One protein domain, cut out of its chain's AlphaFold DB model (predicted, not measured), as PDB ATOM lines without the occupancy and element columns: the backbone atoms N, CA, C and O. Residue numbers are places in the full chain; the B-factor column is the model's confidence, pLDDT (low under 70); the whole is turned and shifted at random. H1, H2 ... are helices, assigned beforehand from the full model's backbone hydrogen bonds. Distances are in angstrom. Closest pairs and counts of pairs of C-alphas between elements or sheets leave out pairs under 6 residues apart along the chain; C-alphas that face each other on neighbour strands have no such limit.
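This is residues 9 to 75 of the 75 residues of an uncharacterized protein of Gammaproteobacteria bacterium ESL0073 (UniProt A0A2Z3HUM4). What shape does the printed part make? Three helices, H1, H2 and H4, stand side by side as a small triangular bundle, H1 and H4 running one way and H2 the other. The short helix H3 packs on H4 after a long loop, residues 35 to 48, that leads over from H2. What is it made of? The printed part has 67 residues with four named helices, in the order H1, H2, H3, H4, and no named strand, and its class is all helix. How large is it? It is compact, with a radius of gyration of the C-alphas of 10.7 A, and its C-alphas span 29 by 23 by 15 A.

Where do the first two helices run? H1 is residues 9 to 17, from C-alpha 9 at (22.357, -41.480, -21.126), and is 12.4 A long from first to last C-alpha. H2 is residues 21 to 34 and is 20.2 A long, ending at C-alpha 34 at (36.160, -47.430, -20.013). Where do the other two run? H3 is residues 49 to 54 and is 8.7 A long. H4, the longest helix by residues, is residues 59 to 74 and is 23.3 A long, ending at C-alpha 74 at (18.642, -40.116, -2.279).

What does H4 touch? H4 is the hub. It touches H2 at a shallow tilt of 3 degrees, opposite ways, the closest C-alphas being those of Val 21 and Lys 72, 5.9 A apart; with residues 64 to 71 alone it touches H1, at a shallow tilt of 17 degrees, the same way, and the closest C-alphas, those of Leu 15 and Ala 68, are 6.2 A apart. Which helices form hairpins? H1 and H2 form one, where residues 24 to 27 of H2 alone touch H1 at a shallow tilt of 18 degrees, opposite ways, and the closest C-alphas, of Leu 15 and Ile 24, are 5.9 A apart. H3 and H4 touch and form the other, opposite ways at a shallow tilt of 34 degrees, only just short of steep, with the closest C-alphas, of Ala 49 and Val 62, 5.0 A apart. Which helices stay apart, and how do the backbones run? H3 is apart from H1 and from H2. In H1, H2, H3 and H4 every O i to N i+4 pair is within hydrogen-bond range.

How far does it reach? The two C-alphas farthest apart are those of Thr 19 and Gly 56, at 29.8 A. Is the printed part whole, and which links are long? It has no cut from residue 9 to residue 75, the chain's last residue. The link from H2 to H3, of 14 residues, is long, while those from H1 to H2 and from H3 to H4 are tight. Where is confidence low? Residues 39 to 47 have pLDDT under 70, and the mean of the printed part is 81.8.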
ATOM      1  N   ASP A   9      23.773 -41.118 -21.298       81.06
ATOM      2  CA  ASP A   9      22.357 -41.480 -21.126       81.06
ATOM      3  C   ASP A   9      22.163 -42.907 -20.591       81.06
ATOM      4  O   ASP A   9      21.358 -43.142 -19.687       81.06
ATOM      5  N   ASN A  10      22.944 -43.868 -21.096       84.44
ATOM      6  CA  ASN A  10      22.876 -45.260 -20.640       84.44
ATOM      7  C   ASN A  10      23.292 -45.366 -19.171       84.44
ATOM      8  O   ASN A  10      22.665 -46.076 -18.386       84.44
ATOM      9  N   ILE A  11      24.321 -44.616 -18.783       84.94
ATOM     10  CA  ILE A  11      24.848 -44.623 -17.419       84.94
ATOM     11  C   ILE A  11      23.890 -43.921 -16.460       84.94
ATOM     12  O   ILE A  11      23.669 -44.413 -15.356       84.94
ATOM     13  N   VAL A  12      23.252 -42.828 -16.886       85.94
ATOM     14  CA  VAL A  12      22.187 -42.164 -16.120       85.94
ATOM     15  C   VAL A  12      21.061 -43.150 -15.804       85.94
ATOM     16  O   VAL A  12      20.596 -43.197 -14.666       85.94
ATOM     17  N   ASN A  13      20.637 -43.952 -16.783       88.38
ATOM     18  CA  ASN A  13      19.586 -44.950 -16.581       88.38
ATOM     19  C   ASN A  13      20.017 -46.043 -15.595       88.38
ATOM     20  O   ASN A  13      19.254 -46.355 -14.681       88.38
ATOM     21  N   LEU A  14      21.247 -46.556 -15.714       88.12
ATOM     22  CA  LEU A  14      21.800 -47.540 -14.776       88.12
ATOM     23  C   LEU A  14      21.858 -46.993 -13.343       88.12
ATOM     24  O   LEU A  14      21.400 -47.654 -12.410       88.12
ATOM     25  N   LEU A  15      22.334 -45.756 -13.168       88.19
ATOM     26  CA  LEU A  15      22.388 -45.089 -11.865       88.19
ATOM     27  C   LEU A  15      20.991 -44.890 -11.267       88.19
ATOM     28  O   LEU A  15      20.775 -45.209 -10.101       88.19
ATOM     29  N   LYS A  16      20.018 -44.420 -12.056       87.88
ATOM     30  CA  LYS A  16      18.628 -44.256 -11.596       87.88
ATOM     31  C   LYS A  16      17.977 -45.584 -11.210       87.88
ATOM     32  O   LYS A  16      17.221 -45.617 -10.244       87.88
ATOM     33  N   SER A  17      18.278 -46.659 -11.941       88.25
ATOM     34  CA  SER A  17      17.780 -48.007 -11.640       88.25
ATOM     35  C   SER A  17      18.476 -48.679 -10.455       88.25
ATOM     36  O   SER A  17      17.969 -49.673  -9.945       88.25
ATOM     37  N   SER A  18      19.619 -48.147 -10.011       88.50
ATOM     38  CA  SER A  18      20.356 -48.699  -8.877       88.50
ATOM     39  C   SER A  18      19.572 -48.491  -7.581       88.50
ATOM     40  O   SER A  18      19.043 -47.403  -7.315       88.50
ATOM     41  N   THR A  19      19.518 -49.548  -6.778       87.81
ATOM     42  CA  THR A  19      18.783 -49.614  -5.506       87.81
ATOM     43  C   THR A  19      19.705 -49.588  -4.295       87.81
ATOM     44  O   THR A  19      19.257 -49.325  -3.183       87.81
ATOM     45  N   THR A  20      21.003 -49.823  -4.502       89.75
ATOM     46  CA  THR A  20      22.011 -49.815  -3.441       89.75
ATOM     47  C   THR A  20      23.225 -48.969  -3.818       89.75
ATOM     48  O   THR A  20      23.566 -48.797  -4.992       89.75
ATOM     49  N   VAL A  21      23.942 -48.475  -2.806       87.25
ATOM     50  CA  VAL A  21      25.205 -47.744  -2.999       87.25
ATOM     51  C   VAL A  21      26.272 -48.633  -3.656       87.25
ATOM     52  O   VAL A  21      27.096 -48.145  -4.431       87.25
ATOM     53  N   GLN A  22      26.252 -49.942  -3.388       87.25
ATOM     54  CA  GLN A  22      27.166 -50.928  -3.968       87.25
ATOM     55  C   GLN A  22      26.973 -51.071  -5.484       87.25
ATOM     56  O   GLN A  22      27.961 -51.111  -6.217       87.25
ATOM     57  N   GLU A  23      25.727 -51.097  -5.966       87.38
ATOM     58  CA  GLU A  23      25.422 -51.108  -7.403       87.38
ATOM     59  C   GLU A  23      25.929 -49.840  -8.088       87.38
ATOM     60  O   GLU A  23      26.595 -49.915  -9.119       87.38
ATOM     61  N   ILE A  24      25.711 -48.679  -7.464       88.06
ATOM     62  CA  ILE A  24      26.217 -47.402  -7.977       88.06
ATOM     63  C   ILE A  24      27.747 -47.420  -8.069       88.06
ATOM     64  O   ILE A  24      28.314 -46.987  -9.071       88.06
ATOM     65  N   ASN A  25      28.431 -47.931  -7.044       87.19
ATOM     66  CA  ASN A  25      29.889 -48.061  -7.051       87.19
ATOM     67  C   ASN A  25      30.378 -48.971  -8.177       87.19
ATOM     68  O   ASN A  25      31.325 -48.615  -8.873       87.19
ATOM     69  N   ARG A  26      29.698 -50.096  -8.414       86.88
ATOM     70  CA  ARG A  26      30.024 -50.989  -9.528       86.88
ATOM     71  C   ARG A  26      29.888 -50.283 -10.882       86.88
ATOM     72  O   ARG A  26      30.770 -50.432 -11.723       86.88
ATOM     73  N   VAL A  27      28.820 -49.506 -11.089       87.81
ATOM     74  CA  VAL A  27      28.643 -48.715 -12.321       87.81
ATOM     75  C   VAL A  27      29.782 -47.702 -12.469       87.81
ATOM     76  O   VAL A  27      30.361 -47.583 -13.544       87.81
ATOM     77  N   LEU A  28      30.158 -47.005 -11.393       87.25
ATOM     78  CA  LEU A  28      31.280 -46.061 -11.414       87.25
ATOM     79  C   LEU A  28      32.619 -46.734 -11.757       87.25
ATOM     80  O   LEU A  28      33.381 -46.166 -12.538       87.25
ATOM     81  N   ASP A  29      32.892 -47.926 -11.223       86.31
ATOM     82  CA  ASP A  29      34.114 -48.692 -11.515       86.31
ATOM     83  C   ASP A  29      34.194 -49.070 -13.009       86.31
ATOM     84  O   ASP A  29      35.243 -48.940 -13.647       86.31
ATOM     85  N   GLU A  30      33.071 -49.488 -13.599       85.94
ATOM     86  CA  GLU A  30      32.986 -49.858 -15.015       85.94
ATOM     87  C   GLU A  30      33.241 -48.653 -15.937       85.94
ATOM     88  O   GLU A  30      34.040 -48.722 -16.876       85.94
ATOM     89  N   VAL A  31      32.639 -47.507 -15.619       85.62
ATOM     90  CA  VAL A  31      32.836 -46.253 -16.358       85.62
ATOM     91  C   VAL A  31      34.265 -45.737 -16.219       85.62
ATOM     92  O   VAL A  31      34.849 -45.260 -17.196       85.62
ATOM     93  N   ALA A  32      34.856 -45.838 -15.028       83.81
ATOM     94  CA  ALA A  32      36.239 -45.447 -14.787       83.81
ATOM     95  C   ALA A  32      37.204 -46.228 -15.689       83.81
ATOM     96  O   ALA A  32      38.078 -45.633 -16.324       83.81
ATOM     97  N   SER A  33      36.993 -47.543 -15.805       84.38
ATOM     98  CA  SER A  33      37.777 -48.424 -16.674       84.38
ATOM     99  C   SER A  33      37.676 -48.014 -18.147       84.38
ATOM    100  O   SER A  33      38.689 -47.835 -18.825       84.38
ATOM    101  N   LEU A  34      36.452 -47.772 -18.619       84.50
ATOM    102  CA  LEU A  34      36.160 -47.430 -20.013       84.50
ATOM    103  C   LEU A  34      36.576 -45.998 -20.398       84.50
ATOM    104  O   LEU A  34      36.893 -45.737 -21.554       84.50
ATOM    105  N   THR A  35      36.615 -45.067 -19.443       82.81
ATOM    106  CA  THR A  35      37.118 -43.694 -19.654       82.81
ATOM    107  C   THR A  35      38.615 -43.549 -19.374       82.81
ATOM    108  O   THR A  35      39.141 -42.436 -19.445       82.81
ATOM    109  N   HIS A  36      39.295 -44.652 -19.032       82.00
ATOM    110  CA  HIS A  36      40.684 -44.692 -18.560       82.00
ATOM    111  C   HIS A  36      40.972 -43.720 -17.402       82.00
ATOM    112  O   HIS A  36      42.087 -43.217 -17.240       82.00
ATOM    113  N   THR A  37      39.966 -43.462 -16.564       83.50
ATOM    114  CA  THR A  37      40.087 -42.578 -15.407       83.50
ATOM    115  C   THR A  37      40.529 -43.391 -14.196       83.50
ATOM    116  O   THR A  37      39.853 -44.326 -13.778       83.50
ATOM    117  N   LYS A  38      41.670 -43.040 -13.591       73.25
ATOM    118  CA  LYS A  38      42.142 -43.700 -12.363       73.25
ATOM    119  C   LYS A  38      41.300 -43.243 -11.174       73.25
ATOM    120  O   LYS A  38      41.482 -42.123 -10.703       73.25
ATOM    121  N   ILE A  39      40.440 -44.115 -10.650       69.75
ATOM    122  CA  ILE A  39      39.638 -43.817  -9.455       69.75
ATOM    123  C   ILE A  39      39.982 -44.826  -8.373       69.75
ATOM    124  O   ILE A  39      39.467 -45.935  -8.324       69.75
ATOM    125  N   ARG A  40      40.942 -44.442  -7.533       64.31
ATOM    126  CA  ARG A  40      41.554 -45.331  -6.540       64.31
ATOM    127  C   ARG A  40      40.612 -45.674  -5.372       64.31
ATOM    128  O   ARG A  40      40.837 -46.682  -4.717       64.31
ATOM    129  N   ASP A  41      39.547 -44.891  -5.166       54.72
ATOM    130  CA  ASP A  41      38.764 -44.908  -3.922       54.72
ATOM    131  C   ASP A  41      37.225 -44.945  -4.097       54.72
ATOM    132  O   ASP A  41      36.509 -44.394  -3.263       54.72
ATOM    133  N   ILE A  42      36.666 -45.590  -5.127       65.19
ATOM    134  CA  ILE A  42      35.191 -45.652  -5.300       65.19
ATOM    135  C   ILE A  42      34.493 -46.356  -4.119       65.19
ATOM    136  O   ILE A  42      33.365 -46.019  -3.759       65.19
ATOM    137  N   GLN A  43      35.171 -47.310  -3.478       55.22
ATOM    138  CA  GLN A  43      34.540 -48.238  -2.536       55.22
ATOM    139  C   GLN A  43      34.586 -47.813  -1.059       55.22
ATOM    140  O   GLN A  43      33.916 -48.441  -0.242       55.22
ATOM    141  N   ARG A  44      35.369 -46.790  -0.680       49.50
ATOM    142  CA  ARG A  44      35.574 -46.442   0.747       49.50
ATOM    143  C   ARG A  44      35.627 -44.959   1.084       49.50
ATOM    144  O   ARG A  44      35.379 -44.611   2.232       49.50
ATOM    145  N   ASN A  45      35.885 -44.087   0.116       50.81
ATOM    146  CA  ASN A  45      35.862 -42.649   0.338       50.81
ATOM    147  C   ASN A  45      34.771 -42.063  -0.551       50.81
ATOM    148  O   ASN A  45      34.678 -42.416  -1.722       50.81
ATOM    149  N   MET A  46      33.959 -41.143  -0.029       54.19
ATOM    150  CA  MET A  46      33.128 -40.269  -0.863       54.19
ATOM    151  C   MET A  46      34.039 -39.395  -1.739       54.19
ATOM    152  O   MET A  46      34.242 -38.217  -1.445       54.19
ATOM    153  N   PHE A  47      34.689 -39.950  -2.760       64.62
ATOM    154  CA  PHE A  47      35.403 -39.149  -3.740       64.62
ATOM    155  C   PHE A  47      34.354 -38.357  -4.510       64.62
ATOM    156  O   PHE A  47      33.406 -38.949  -5.014       64.62
ATOM    157  N   SER A  48      34.497 -37.031  -4.521       74.69
ATOM    158  CA  SER A  48      33.500 -36.137  -5.104       74.69
ATOM    159  C   SER A  48      33.861 -35.772  -6.539       74.69
ATOM    160  O   SER A  48      35.047 -35.632  -6.869       74.69
ATOM    161  N   ALA A  49      32.857 -35.520  -7.371       81.94
ATOM    162  CA  ALA A  49      33.007 -35.041  -8.738       81.94
ATOM    163  C   ALA A  49      33.884 -33.779  -8.784       81.94
ATOM    164  O   ALA A  49      34.743 -33.644  -9.653       81.94
ATOM    165  N   MET A  50      33.774 -32.911  -7.770       81.12
ATOM    166  CA  MET A  50      34.640 -31.739  -7.599       81.12
ATOM    167  C   MET A  50      36.126 -32.085  -7.464       81.12
ATOM    168  O   MET A  50      36.972 -31.381  -8.014       81.12
ATOM    169  N   ARG A  51      36.478 -33.137  -6.714       80.19
ATOM    170  CA  ARG A  51      37.880 -33.554  -6.571       80.19
ATOM    171  C   ARG A  51      38.413 -34.128  -7.873       80.19
ATOM    172  O   ARG A  51      39.537 -33.809  -8.250       80.19
ATOM    173  N   LEU A  52      37.595 -34.915  -8.572       83.50
ATOM    174  CA  LEU A  52      37.971 -35.461  -9.872       83.50
ATOM    175  C   LEU A  52      38.171 -34.342 -10.906       83.50
ATOM    176  O   LEU A  52      39.167 -34.353 -11.626       83.50
ATOM    177  N   ALA A  53      37.290 -33.340 -10.917       84.69
ATOM    178  CA  ALA A  53      37.406 -32.170 -11.780       84.69
ATOM    179  C   ALA A  53      38.698 -31.379 -11.510       84.69
ATOM    180  O   ALA A  53      39.431 -31.058 -12.443       84.69
ATOM    181  N   LYS A  54      39.029 -31.126 -10.234       83.94
ATOM    182  CA  LYS A  54      40.275 -30.437  -9.845       83.94
ATOM    183  C   LYS A  54      41.540 -31.200 -10.243       83.94
ATOM    184  O   LYS A  54      42.562 -30.575 -10.497       83.94
ATOM    185  N   ALA A  55      41.473 -32.528 -10.305       82.62
ATOM    186  CA  ALA A  55      42.579 -33.379 -10.737       82.62
ATOM    187  C   ALA A  55      42.691 -33.518 -12.270       82.62
ATOM    188  O   ALA A  55      43.515 -34.297 -12.743       82.62
ATOM    189  N   GLY A  56      41.861 -32.809 -13.047       82.56
ATOM    190  CA  GLY A  56      41.837 -32.931 -14.508       82.56
ATOM    191  C   GLY A  56      41.282 -34.273 -14.992       82.56
ATOM    192  O   GLY A  56      41.671 -34.756 -16.053       82.56
ATOM    193  N   GLY A  57      40.411 -34.909 -14.203       82.56
ATOM    194  CA  GLY A  57      39.769 -36.161 -14.584       82.56
ATOM    195  C   GLY A  57      38.887 -36.017 -15.825       82.56
ATOM    196  O   GLY A  57      38.479 -34.917 -16.201       82.56
ATOM    197  N   ASN A  58      38.577 -37.148 -16.462       87.56
ATOM    198  CA  ASN A  58      37.788 -37.166 -17.689       87.56
ATOM    199  C   ASN A  58      36.435 -36.437 -17.483       87.56
ATOM    200  O   ASN A  58      35.697 -36.801 -16.563       87.56
ATOM    201  N   PRO A  59      36.065 -35.458 -18.333       85.56
ATOM    202  CA  PRO A  59      34.822 -34.700 -18.175       85.56
ATOM    203  C   PRO A  59      33.553 -35.563 -18.144       85.56
ATOM    204  O   PRO A  59      32.600 -35.236 -17.438       85.56
ATOM    205  N   ILE A  60      33.537 -36.677 -18.885       85.44
ATOM    206  CA  ILE A  60      32.427 -37.640 -18.886       85.44
ATOM    207  C   ILE A  60      32.317 -38.298 -17.508       85.44
ATOM    208  O   ILE A  60      31.233 -38.349 -16.930       85.44
ATOM    209  N   MET A  61      33.449 -38.724 -16.945       86.38
ATOM    210  CA  MET A  61      33.498 -39.337 -15.621       86.38
ATOM    211  C   MET A  61      33.064 -38.364 -14.520       86.38
ATOM    212  O   MET A  61      32.312 -38.754 -13.634       86.38
ATOM    213  N   VAL A  62      33.483 -37.094 -14.589       87.94
ATOM    214  CA  VAL A  62      33.072 -36.057 -13.624       87.94
ATOM    215  C   VAL A  62      31.548 -35.924 -13.582       87.94
ATOM    216  O   VAL A  62      30.968 -35.987 -12.501       87.94
ATOM    217  N   LYS A  63      30.891 -35.820 -14.744       88.38
ATOM    218  CA  LYS A  63      29.422 -35.731 -14.822       88.38
ATOM    219  C   LYS A  63      28.733 -36.974 -14.265       88.38
ATOM    220  O   LYS A  63      27.745 -36.872 -13.547       88.38
ATOM    221  N   ILE A  64      29.246 -38.154 -14.596       88.12
ATOM    222  CA  ILE A  64      28.684 -39.424 -14.127       88.12
ATOM    223  C   ILE A  64      28.834 -39.562 -12.612       88.12
ATOM    224  O   ILE A  64      27.903 -40.007 -11.944       88.12
ATOM    225  N   MET A  65      29.975 -39.147 -12.062       87.19
ATOM    226  CA  MET A  65      30.186 -39.106 -10.619       87.19
ATOM    227  C   MET A  65      29.227 -38.148  -9.926       87.19
ATOM    228  O   MET A  65      28.630 -38.529  -8.928       87.19
ATOM    229  N   GLU A  66      29.021 -36.948 -10.469       88.19
ATOM    230  CA  GLU A  66      28.092 -35.965  -9.899       88.19
ATOM    231  C   GLU A  66      26.663 -36.526  -9.817       88.19
ATOM    232  O   GLU A  66      25.989 -36.424  -8.790       88.19
ATOM    233  N   LEU A  67      26.223 -37.208 -10.879       89.25
ATOM    234  CA  LEU A  67      24.933 -37.892 -10.917       89.25
ATOM    235  C   LEU A  67      24.855 -39.046  -9.912       89.25
ATOM    236  O   LEU A  67      23.839 -39.212  -9.235       89.25
ATOM    237  N   ALA A  68      25.919 -39.840  -9.809       88.00
ATOM    238  CA  ALA A  68      25.993 -40.953  -8.876       88.00
ATOM    239  C   ALA A  68      25.997 -40.483  -7.416       88.00
ATOM    240  O   ALA A  68      25.335 -41.092  -6.583       88.00
ATOM    241  N   GLU A  69      26.704 -39.398  -7.099       85.81
ATOM    242  CA  GLU A  69      26.703 -38.763  -5.776       85.81
ATOM    243  C   GLU A  69      25.309 -38.296  -5.394       85.81
ATOM    244  O   GLU A  69      24.824 -38.656  -4.322       85.81
ATOM    245  N   LYS A  70      24.632 -37.581  -6.299       87.81
ATOM    246  CA  LYS A  70      23.247 -37.164  -6.082       87.81
ATOM    247  C   LYS A  70      22.348 -38.363  -5.787       87.81
ATOM    248  O   LYS A  70      21.613 -38.343  -4.807       87.81
ATOM    249  N   ARG A  71      22.450 -39.428  -6.589       87.75
ATOM    250  CA  ARG A  71      21.641 -40.637  -6.405       87.75
ATOM    251  C   ARG A  71      21.945 -41.361  -5.093       87.75
ATOM    252  O   ARG A  71      21.021 -41.818  -4.439       87.75
ATOM    253  N   LYS A  72      23.215 -41.449  -4.689       86.94
ATOM    254  CA  LYS A  72      23.604 -42.036  -3.396       86.94
ATOM    255  C   LYS A  72      23.025 -41.271  -2.212       86.94
ATOM    256  O   LYS A  72      22.753 -41.896  -1.205       86.94
ATOM    257  N   SER A  73      22.872 -39.951  -2.310       83.44
ATOM    258  CA  SER A  73      22.241 -39.149  -1.252       83.44
ATOM    259  C   SER A  73      20.719 -39.310  -1.181       83.44
ATOM    260  O   SER A  73      20.125 -38.917  -0.185       83.44
ATOM    261  N   GLU A  74      20.086 -39.840  -2.232       83.62
ATOM    262  CA  GLU A  74      18.642 -40.116  -2.279       83.62
ATOM    263  C   GLU A  74      18.271 -41.509  -1.734       83.62
ATOM    264  O   GLU A  74      17.096 -41.740  -1.451       83.62
ATOM    265  N   ILE A  75      19.241 -42.428  -1.646       81.50
ATOM    266  CA  ILE A  75      19.091 -43.809  -1.149       81.50
ATOM    267  C   ILE A  75      19.506 -43.859   0.320       81.50
ATOM    268  O   ILE A  75      18.746 -44.455   1.114       81.50
TER     269      ILE A  75